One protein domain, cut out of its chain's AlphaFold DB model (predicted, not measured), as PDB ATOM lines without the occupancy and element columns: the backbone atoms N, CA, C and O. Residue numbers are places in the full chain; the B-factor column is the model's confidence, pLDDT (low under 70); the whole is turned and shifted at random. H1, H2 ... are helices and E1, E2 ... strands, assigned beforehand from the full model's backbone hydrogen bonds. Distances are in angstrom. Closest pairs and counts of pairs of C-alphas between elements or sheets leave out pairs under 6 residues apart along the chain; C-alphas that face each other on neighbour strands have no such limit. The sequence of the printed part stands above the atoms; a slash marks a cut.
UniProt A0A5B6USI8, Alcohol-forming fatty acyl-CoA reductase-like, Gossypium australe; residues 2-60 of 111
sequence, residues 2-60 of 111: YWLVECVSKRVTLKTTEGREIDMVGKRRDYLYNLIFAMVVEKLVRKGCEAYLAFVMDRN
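What this domain is: This is residues 2 to 60 of the 111 residues of the protein "Alcohol-forming fatty acyl-CoA reductase-like" of Gossypium australe (UniProt A0A5B6USI8). A small three-stranded sheet, E1, E2 and E3, and a single helix, H1, stand at opposite ends of an open model, joined by the stretch from E3 to H1. From the far end of H1, residues 47 to 60 fold back as a long tail with no named element, and its residues 55 to 60 stick out. The printed part has 59 residues, with three named strands and then one named helix; the sheet, in the order E1, E2, E3, is antiparallel, and the class is mixed, helices and strands. The whole is loose, with a radius of gyration of the C-alphas of 13.6 A and spans of 34 by 33 by 20 A.

How they stand to each other: E1, residues 2 to 6, and E2, residues 11 to 15, form an antiparallel hairpin at 163 degrees, with N 4 and O 13 within hydrogen-bond range at 2.8 A. E2 and E3, residues 21 to 25, form a second antiparallel hairpin at 166 degrees, with N 12 and O 24 within range at 2.8 A. The three make a meander, each strand the antiparallel neighbour of the one before; E1 and E3 are its edge strands. H1, residues 31 to 46, is not on the sheet, with 0 pairs of C-alphas within 10 A, and is apart from E1 and E2. In H1, 11 of 12 O i to N i+4 pairs are within hydrogen-bond range.

Where its parts are: E1 begins at C-alpha 2 (96.038, 95.298, 105.974) and measures 13.2 A; E2 measures 12.9 A and E3 13.0 A. H1 runs 24.0 A from C-alpha 31 (114.357, 117.898, 93.444) to C-alpha 46 (91.651, 117.151, 85.736).

The domain as a whole: The two C-alphas farthest apart, of Lys 47 and Asn 60, are 37.9 A apart. The printed part has no cut, and its three links are tight. Mean pLDDT of the printed part is 72.8; residues 27 to 38 and 53 to 60 are under 70.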
ATOM      1  N   TYR A   2      94.618  95.389 105.619       71.81
ATOM      2  CA  TYR A   2      96.038  95.298 105.974       71.81
ATOM      3  C   TYR A   2      96.914  95.931 104.893       71.81
ATOM      4  O   TYR A   2      96.526  96.005 103.726       71.81
ATOM      5  N   TRP A   3      98.085  96.401 105.315       77.31
ATOM      6  CA  TRP A   3      99.053  97.106 104.483       77.31
ATOM      7  C   TRP A   3     100.303  96.242 104.343       77.31
ATOM      8  O   TRP A   3     100.827  95.741 105.338       77.31
ATOM      9  N   LEU A   4     100.782  96.067 103.117       78.19
ATOM     10  CA  LEU A   4     102.050  95.410 102.823       78.19
ATOM     11  C   LEU A   4     103.034  96.469 102.343       78.19
ATOM     12  O   LEU A   4     102.748  97.191 101.392       78.19
ATOM     13  N   VAL A   5     104.180  96.570 103.009       81.56
ATOM     14  CA  VAL A   5     105.231  97.529 102.659       81.56
ATOM     15  C   VAL A   5     106.439  96.761 102.143       81.56
ATOM     16  O   VAL A   5     107.112  96.055 102.892       81.56
ATOM     17  N   GLU A   6     106.732  96.917 100.857       80.62
ATOM     18  CA  GLU A   6     107.911  96.361 100.206       80.62
ATOM     19  C   GLU A   6     108.980  97.453 100.083       80.62
ATOM     20  O   GLU A   6     108.963  98.283  99.171       80.62
ATOM     21  N   CYS A   7     109.922  97.468 101.029       72.88
ATOM     22  CA  CYS A   7     110.928  98.529 101.130       72.88
ATOM     23  C   CYS A   7     111.868  98.577  99.911       72.88
ATOM     24  O   CYS A   7     112.178  99.660  99.411       72.88
ATOM     25  N   VAL A   8     112.268  97.410  99.387       74.56
ATOM     26  CA  VAL A   8     113.183  97.291  98.234       74.56
ATOM     27  C   VAL A   8     112.589  97.962  96.995       74.56
ATOM     28  O   VAL A   8     113.230  98.808  96.370       74.56
ATOM     29  N   SER A   9     111.332  97.639  96.695       73.88
ATOM     30  CA  SER A   9     110.599  98.166  95.542       73.88
ATOM     31  C   SER A   9     109.881  99.490  95.830       73.88
ATOM     32  O   SER A   9     109.247 100.049  94.936       73.88
ATOM     33  N   LYS A  10     109.976 100.001  97.068       79.12
ATOM     34  CA  LYS A  10     109.266 101.193  97.564       79.12
ATOM     35  C   LYS A  10     107.763 101.138  97.293       79.12
ATOM     36  O   LYS A  10     107.158 102.144  96.923       79.12
ATOM     37  N   ARG A  11     107.171  99.956  97.441       79.62
ATOM     38  CA  ARG A  11     105.755  99.718  97.174       79.62
ATOM     39  C   ARG A  11     104.994  99.595  98.485       79.62
ATOM     40  O   ARG A  11     105.458  98.944  99.415       79.62
ATOM     41  N   VAL A  12     103.828 100.220  98.551       83.69
ATOM     42  CA  VAL A  12     102.843 100.029  99.609       83.69
ATOM     43  C   VAL A  12     101.577  99.508  98.958       83.69
ATOM     44  O   VAL A  12     101.006 100.168  98.098       83.69
ATOM     45  N   THR A  13     101.147  98.332  99.377       83.19
ATOM     46  CA  THR A  13      99.961  97.667  98.858       83.19
ATOM     47  C   THR A  13      98.912  97.616  99.956       83.19
ATOM     48  O   THR A  13      99.140  97.072 101.039       83.19
ATOM     49  N   LEU A  14      97.752  98.193  99.680       83.69
ATOM     50  CA  LEU A  14      96.596  98.195 100.558       83.69
ATOM     51  C   LEU A  14      95.618  97.116 100.117       83.69
ATOM     52  O   LEU A  14      95.094  97.182  99.006       83.69
ATOM     53  N   LYS A  15      95.316  96.173 101.011       82.81
ATOM     54  CA  LYS A  15      94.277  95.161 100.788       82.81
ATOM     55  C   LYS A  15      93.057  95.452 101.651       82.81
ATOM     56  O   LYS A  15      93.116  95.443 102.890       82.81
ATOM     57  N   THR A  16      91.940  95.742 100.988       81.94
ATOM     58  CA  THR A  16      90.646  95.957 101.645       81.94
ATOM     59  C   THR A  16      89.993  94.618 101.999       81.94
ATOM     60  O   THR A  16      90.334  93.571 101.451       81.94
ATOM     61  N   THR A  17      89.040  94.628 102.933       79.69
ATOM     62  CA  THR A  17      88.246  93.435 103.300       79.69
ATOM     63  C   THR A  17      87.332  92.954 102.173       79.69
ATOM     64  O   THR A  17      86.860  91.827 102.210       79.69
ATOM     65  N   GLU A  18      87.119  93.791 101.158       85.31
ATOM     66  CA  GLU A  18      86.358  93.483  99.944       85.31
ATOM     67  C   GLU A  18      87.231  92.849  98.846       85.31
ATOM     68  O   GLU A  18      86.768  92.642  97.730       85.31
ATOM     69  N   GLY A  19      88.516  92.591  99.126       81.31
ATOM     70  CA  GLY A  19      89.454  92.018  98.159       81.31
ATOM     71  C   GLY A  19      89.989  93.009  97.121       81.31
ATOM     72  O   GLY A  19      90.696  92.593  96.207       81.31
ATOM     73  N   ARG A  20      89.698  94.313  97.252       82.19
ATOM     74  CA  ARG A  20      90.299  95.352  96.398       82.19
ATOM     75  C   ARG A  20      91.743  95.609  96.831       82.19
ATOM     76  O   ARG A  20      92.032  95.687  98.028       82.19
ATOM     77  N   GLU A  21      92.627  95.765  95.853       83.62
ATOM     78  CA  GLU A  21      94.057  96.002  96.050       83.62
ATOM     79  C   GLU A  21      94.437  97.367  95.469       83.62
ATOM     80  O   GLU A  21      94.107  97.675  94.323       83.62
ATOM     81  N   ILE A  22      95.079  98.208  96.280       80.69
ATOM     82  CA  ILE A  22      95.558  99.531  95.868       80.69
ATOM     83  C   ILE A  22      97.073  99.564  96.051       80.69
ATOM     84  O   ILE A  22      97.566  99.481  97.174       80.69
ATOM     85  N   ASP A  23      97.794  99.724  94.944       80.94
ATOM     86  CA  ASP A  23      99.252  99.799  94.912       80.94
ATOM     87  C   ASP A  23      99.737 101.251  94.855       80.94
ATOM     88  O   ASP A  23      99.377 102.023  93.965       80.94
ATOM     89  N   MET A  24     100.626 101.609  95.778       78.69
ATOM     90  CA  MET A  24     101.321 102.890  95.823       78.69
ATOM     91  C   MET A  24     102.813 102.636  95.626       78.69
ATOM     92  O   MET A  24     103.440 101.950  96.427       78.69
ATOM     93  N   VAL A  25     103.409 103.184  94.569       80.75
ATOM     94  CA  VAL A  25     104.838 102.993  94.270       80.75
ATOM     95  C   VAL A  25     105.572 104.318  94.431       80.75
ATOM     96  O   VAL A  25     105.353 105.265  93.674       80.75
ATOM     97  N   GLY A  26     106.471 104.387  95.411       71.25
ATOM     98  CA  GLY A  26     107.329 105.539  95.644       71.25
ATOM     99  C   GLY A  26     108.482 105.600  94.639       71.25
ATOM    100  O   GLY A  26     109.316 104.697  94.580       71.25
ATOM    101  N   LYS A  27     108.593 106.692  93.875       68.50
ATOM    102  CA  LYS A  27     109.773 106.969  93.030       68.50
ATOM    103  C   LYS A  27     110.871 107.709  93.818       68.50
ATOM    104  O   LYS A  27     110.595 108.355  94.826       68.50
ATOM    105  N   ARG A  28     112.145 107.545  93.418       62.56
ATOM    106  CA  ARG A  28     113.312 108.186  94.072       62.56
ATOM    107  C   ARG A  28     113.248 109.720  93.962       62.56
ATOM    108  O   ARG A  28     112.668 110.255  93.025       62.56
ATOM    109  N   ARG A  29     113.839 110.387  94.960       57.22
ATOM    110  CA  ARG A  29     113.904 111.844  95.119       57.22
ATOM    111  C   ARG A  29     115.008 112.414  94.221       57.22
ATOM    112  O   ARG A  29     116.169 112.241  94.562       57.22
ATOM    113  N   ASP A  30     114.637 113.143  93.175       56.31
ATOM    114  CA  ASP A  30     115.438 114.267  92.673       56.31
ATOM    115  C   ASP A  30     114.570 115.520  92.823       56.31
ATOM    116  O   ASP A  30     113.358 115.447  92.636       56.31
ATOM    117  N   TYR A  31     115.136 116.673  93.185       54.50
ATOM    118  CA  TYR A  31     114.357 117.898  93.444       54.50
ATOM    119  C   TYR A  31     113.465 118.316  92.257       54.50
ATOM    120  O   TYR A  31     112.385 118.872  92.452       54.50
ATOM    121  N   LEU A  32     113.870 117.962  91.033       53.88
ATOM    122  CA  LEU A  32     113.095 118.157  89.803       53.88
ATOM    123  C   LEU A  32     111.823 117.286  89.742       53.88
ATOM    124  O   LEU A  32     110.849 117.671  89.096       53.88
ATOM    125  N   TYR A  33     111.777 116.153  90.452       59.09
ATOM    126  CA  TYR A  33     110.599 115.284  90.494       59.09
ATOM    127  C   TYR A  33     109.420 115.895  91.250       59.09
ATOM    128  O   TYR A  33     108.292 115.566  90.905       59.09
ATOM    129  N   ASN A  34     109.624 116.795  92.220       55.91
ATOM    130  CA  ASN A  34     108.508 117.370  92.986       55.91
ATOM    131  C   ASN A  34     107.578 118.221  92.100       55.91
ATOM    132  O   ASN A  34     106.357 118.104  92.186       55.91
ATOM    133  N   LEU A  35     108.153 119.029  91.200       58.22
ATOM    134  CA  LEU A  35     107.399 119.853  90.247       58.22
ATOM    135  C   LEU A  35     106.735 118.999  89.159       58.22
ATOM    136  O   LEU A  35     105.569 119.206  88.825       58.22
ATOM    137  N   ILE A  36     107.452 117.992  88.648       60.31
ATOM    138  CA  ILE A  36     106.911 117.043  87.665       60.31
ATOM    139  C   ILE A  36     105.752 116.245  88.280       60.31
ATOM    140  O   ILE A  36     104.736 116.027  87.623       60.31
ATOM    141  N   PHE A  37     105.867 115.855  89.549       66.75
ATOM    142  CA  PHE A  37     104.830 115.132  90.273       66.75
ATOM    143  C   PHE A  37     103.574 115.984  90.464       66.75
ATOM    144  O   PHE A  37     102.485 115.505  90.158       66.75
ATOM    145  N   ALA A  38     103.709 117.252  90.866       68.94
ATOM    146  CA  ALA A  38     102.572 118.162  91.010       68.94
ATOM    147  C   ALA A  38     101.798 118.335  89.690       68.94
ATOM    148  O   ALA A  38     100.577 118.191  89.675       68.94
ATOM    149  N   MET A  39     102.500 118.536  88.568       75.56
ATOM    150  CA  MET A  39     101.863 118.644  87.247       75.56
ATOM    151  C   MET A  39     101.168 117.346  86.811       75.56
ATOM    152  O   MET A  39     100.099 117.378  86.199       75.56
ATOM    153  N   VAL A  40     101.762 116.183  87.104       77.38
ATOM    154  CA  VAL A  40     101.162 114.879  86.782       77.38
ATOM    155  C   VAL A  40      99.917 114.629  87.630       77.38
ATOM    156  O   VAL A  40      98.896 114.214  87.082       77.38
ATOM    157  N   VAL A  41      99.976 114.918  88.932       77.88
ATOM    158  CA  VAL A  41      98.825 114.816  89.837       77.88
ATOM    159  C   VAL A  41      97.710 115.750  89.373       77.88
ATOM    160  O   VAL A  41      96.581 115.299  89.210       77.88
ATOM    161  N   GLU A  42      98.019 117.006  89.049       82.81
ATOM    162  CA  GLU A  42      97.037 117.962  88.528       82.81
ATOM    163  C   GLU A  42      96.379 117.459  87.233       82.81
ATOM    164  O   GLU A  42      95.156 117.506  87.087       82.81
ATOM    165  N   LYS A  43      97.166 116.910  86.300       86.81
ATOM    166  CA  LYS A  43      96.645 116.334  85.053       86.81
ATOM    167  C   LYS A  43      95.724 115.138  85.300       86.81
ATOM    168  O   LYS A  43      94.766 114.960  84.549       86.81
ATOM    169  N   LEU A  44      96.010 114.309  86.301       81.06
ATOM    170  CA  LEU A  44      95.167 113.168  86.671       81.06
ATOM    171  C   LEU A  44      93.875 113.624  87.357       81.06
ATOM    172  O   LEU A  44      92.801 113.153  86.989       81.06
ATOM    173  N   VAL A  45      93.949 114.609  88.254       85.31
ATOM    174  CA  VAL A  45      92.767 115.212  88.891       85.31
ATOM    175  C   VAL A  45      91.854 115.859  87.845       85.31
ATOM    176  O   VAL A  45      90.649 115.624  87.847       85.31
ATOM    177  N   ARG A  46      92.416 116.584  86.866       90.69
ATOM    178  CA  ARG A  46      91.651 117.151  85.736       90.69
ATOM    179  C   ARG A  46      90.975 116.091  84.857       90.69
ATOM    180  O   ARG A  46      90.021 116.412  84.159       90.69
ATOM    181  N   LYS A  47      91.453 114.842  84.874       92.50
ATOM    182  CA  LYS A  47      90.821 113.697  84.191       92.50
ATOM    183  C   LYS A  47      89.743 113.006  85.037       92.50
ATOM    184  O   LYS A  47      89.192 112.006  84.589       92.50
ATOM    185  N   GLY A  48      89.447 113.521  86.232       87.12
ATOM    186  CA  GLY A  48      88.462 112.957  87.153       87.12
ATOM    187  C   GLY A  48      89.006 111.846  88.053       87.12
ATOM    188  O   GLY A  48      88.217 111.148  88.679       87.12
ATOM    189  N   CYS A  49      90.329 111.650  88.126       80.25
ATOM    190  CA  CYS A  49      90.910 110.704  89.077       80.25
ATOM    191  C   CYS A  49      90.873 111.281  90.499       80.25
ATOM    192  O   CYS A  49      91.330 112.402  90.726       80.25
ATOM    193  N   GLU A  50      90.409 110.486  91.464       74.50
ATOM    194  CA  GLU A  50      90.562 110.801  92.885       74.50
ATOM    195  C   GLU A  50      92.038 110.686  93.284       74.50
ATOM    196  O   GLU A  50      92.710 109.698  92.978       74.50
ATOM    197  N   ALA A  51      92.559 111.720  93.943       72.31
ATOM    198  CA  ALA A  51      93.944 111.789  94.383       72.31
ATOM    199  C   ALA A  51      94.005 111.941  95.903       72.31
ATOM    200  O   ALA A  51      93.253 112.718  96.491       72.31
ATOM    201  N   TYR A  52      94.943 111.233  96.528       70.12
ATOM    202  CA  TYR A  52      95.165 111.265  97.970       70.12
ATOM    203  C   TYR A  52      96.623 111.607  98.259       70.12
ATOM    204  O   TYR A  52      97.534 111.069  97.625       70.12
ATOM    205  N   LEU A  53      96.847 112.499  99.224       67.31
ATOM    206  CA  LEU A  53      98.184 112.818  99.705       67.31
ATOM    207  C   LEU A  53      98.580 111.817 100.794       67.31
ATOM    208  O   LEU A  53      97.896 111.701 101.808       67.31
ATOM    209  N   ALA A  54      99.700 111.125 100.597       63.78
ATOM    210  CA  ALA A  54     100.309 110.260 101.599       63.78
ATOM    211  C   ALA A  54     101.748 110.719 101.855       63.78
ATOM    212  O   ALA A  54     102.511 110.941 100.915       63.78
ATOM    213  N   PHE A  55     102.128 110.852 103.124       58.12
ATOM    214  CA  PHE A  55     103.501 111.127 103.535       58.12
ATOM    215  C   PHE A  55     103.962 110.047 104.511       58.12
ATOM    216  O   PHE A  55     103.199 109.578 105.352       58.12
ATOM    217  N   VAL A  56     105.223 109.635 104.385       57.78
ATOM    218  CA  VAL A  56     105.866 108.747 105.355       57.78
ATOM    219  C   VAL A  56     106.570 109.639 106.367       57.78
ATOM    220  O   VAL A  56     107.533 110.319 106.016       57.78
ATOM    221  N   MET A  57     106.068 109.659 107.601       51.88
ATOM    222  CA  MET A  57     106.722 110.346 108.711       51.88
ATOM    223  C   MET A  57     107.677 109.368 109.390       51.88
ATOM    224  O   MET A  57     107.244 108.369 109.966       51.88
ATOM    225  N   ASP A  58     108.973 109.638 109.283       48.12
ATOM    226  CA  ASP A  58     109.985 108.909 110.039       48.12
ATOM    227  C   ASP A  58     109.852 109.312 111.514       48.12
ATOM    228  O   ASP A  58     110.060 110.474 111.864       48.12
ATOM    229  N   ARG A  59     109.446 108.378 112.384       52.16
ATOM    230  CA  ARG A  59     109.245 108.638 113.823       52.16
ATOM    231  C   ARG A  59     110.559 108.745 114.608       52.16
ATOM    232  O   ARG A  59     110.538 108.623 115.826       52.16
ATOM    233  N   ASN A  60     111.693 108.978 113.947       53.06
ATOM    234  CA  ASN A  60     112.965 109.213 114.629       53.06
ATOM    235  C   ASN A  60     113.251 110.700 114.933       53.06
ATOM    236  O   ASN A  60     114.363 111.050 115.317       53.06
TER     237      ASN A  60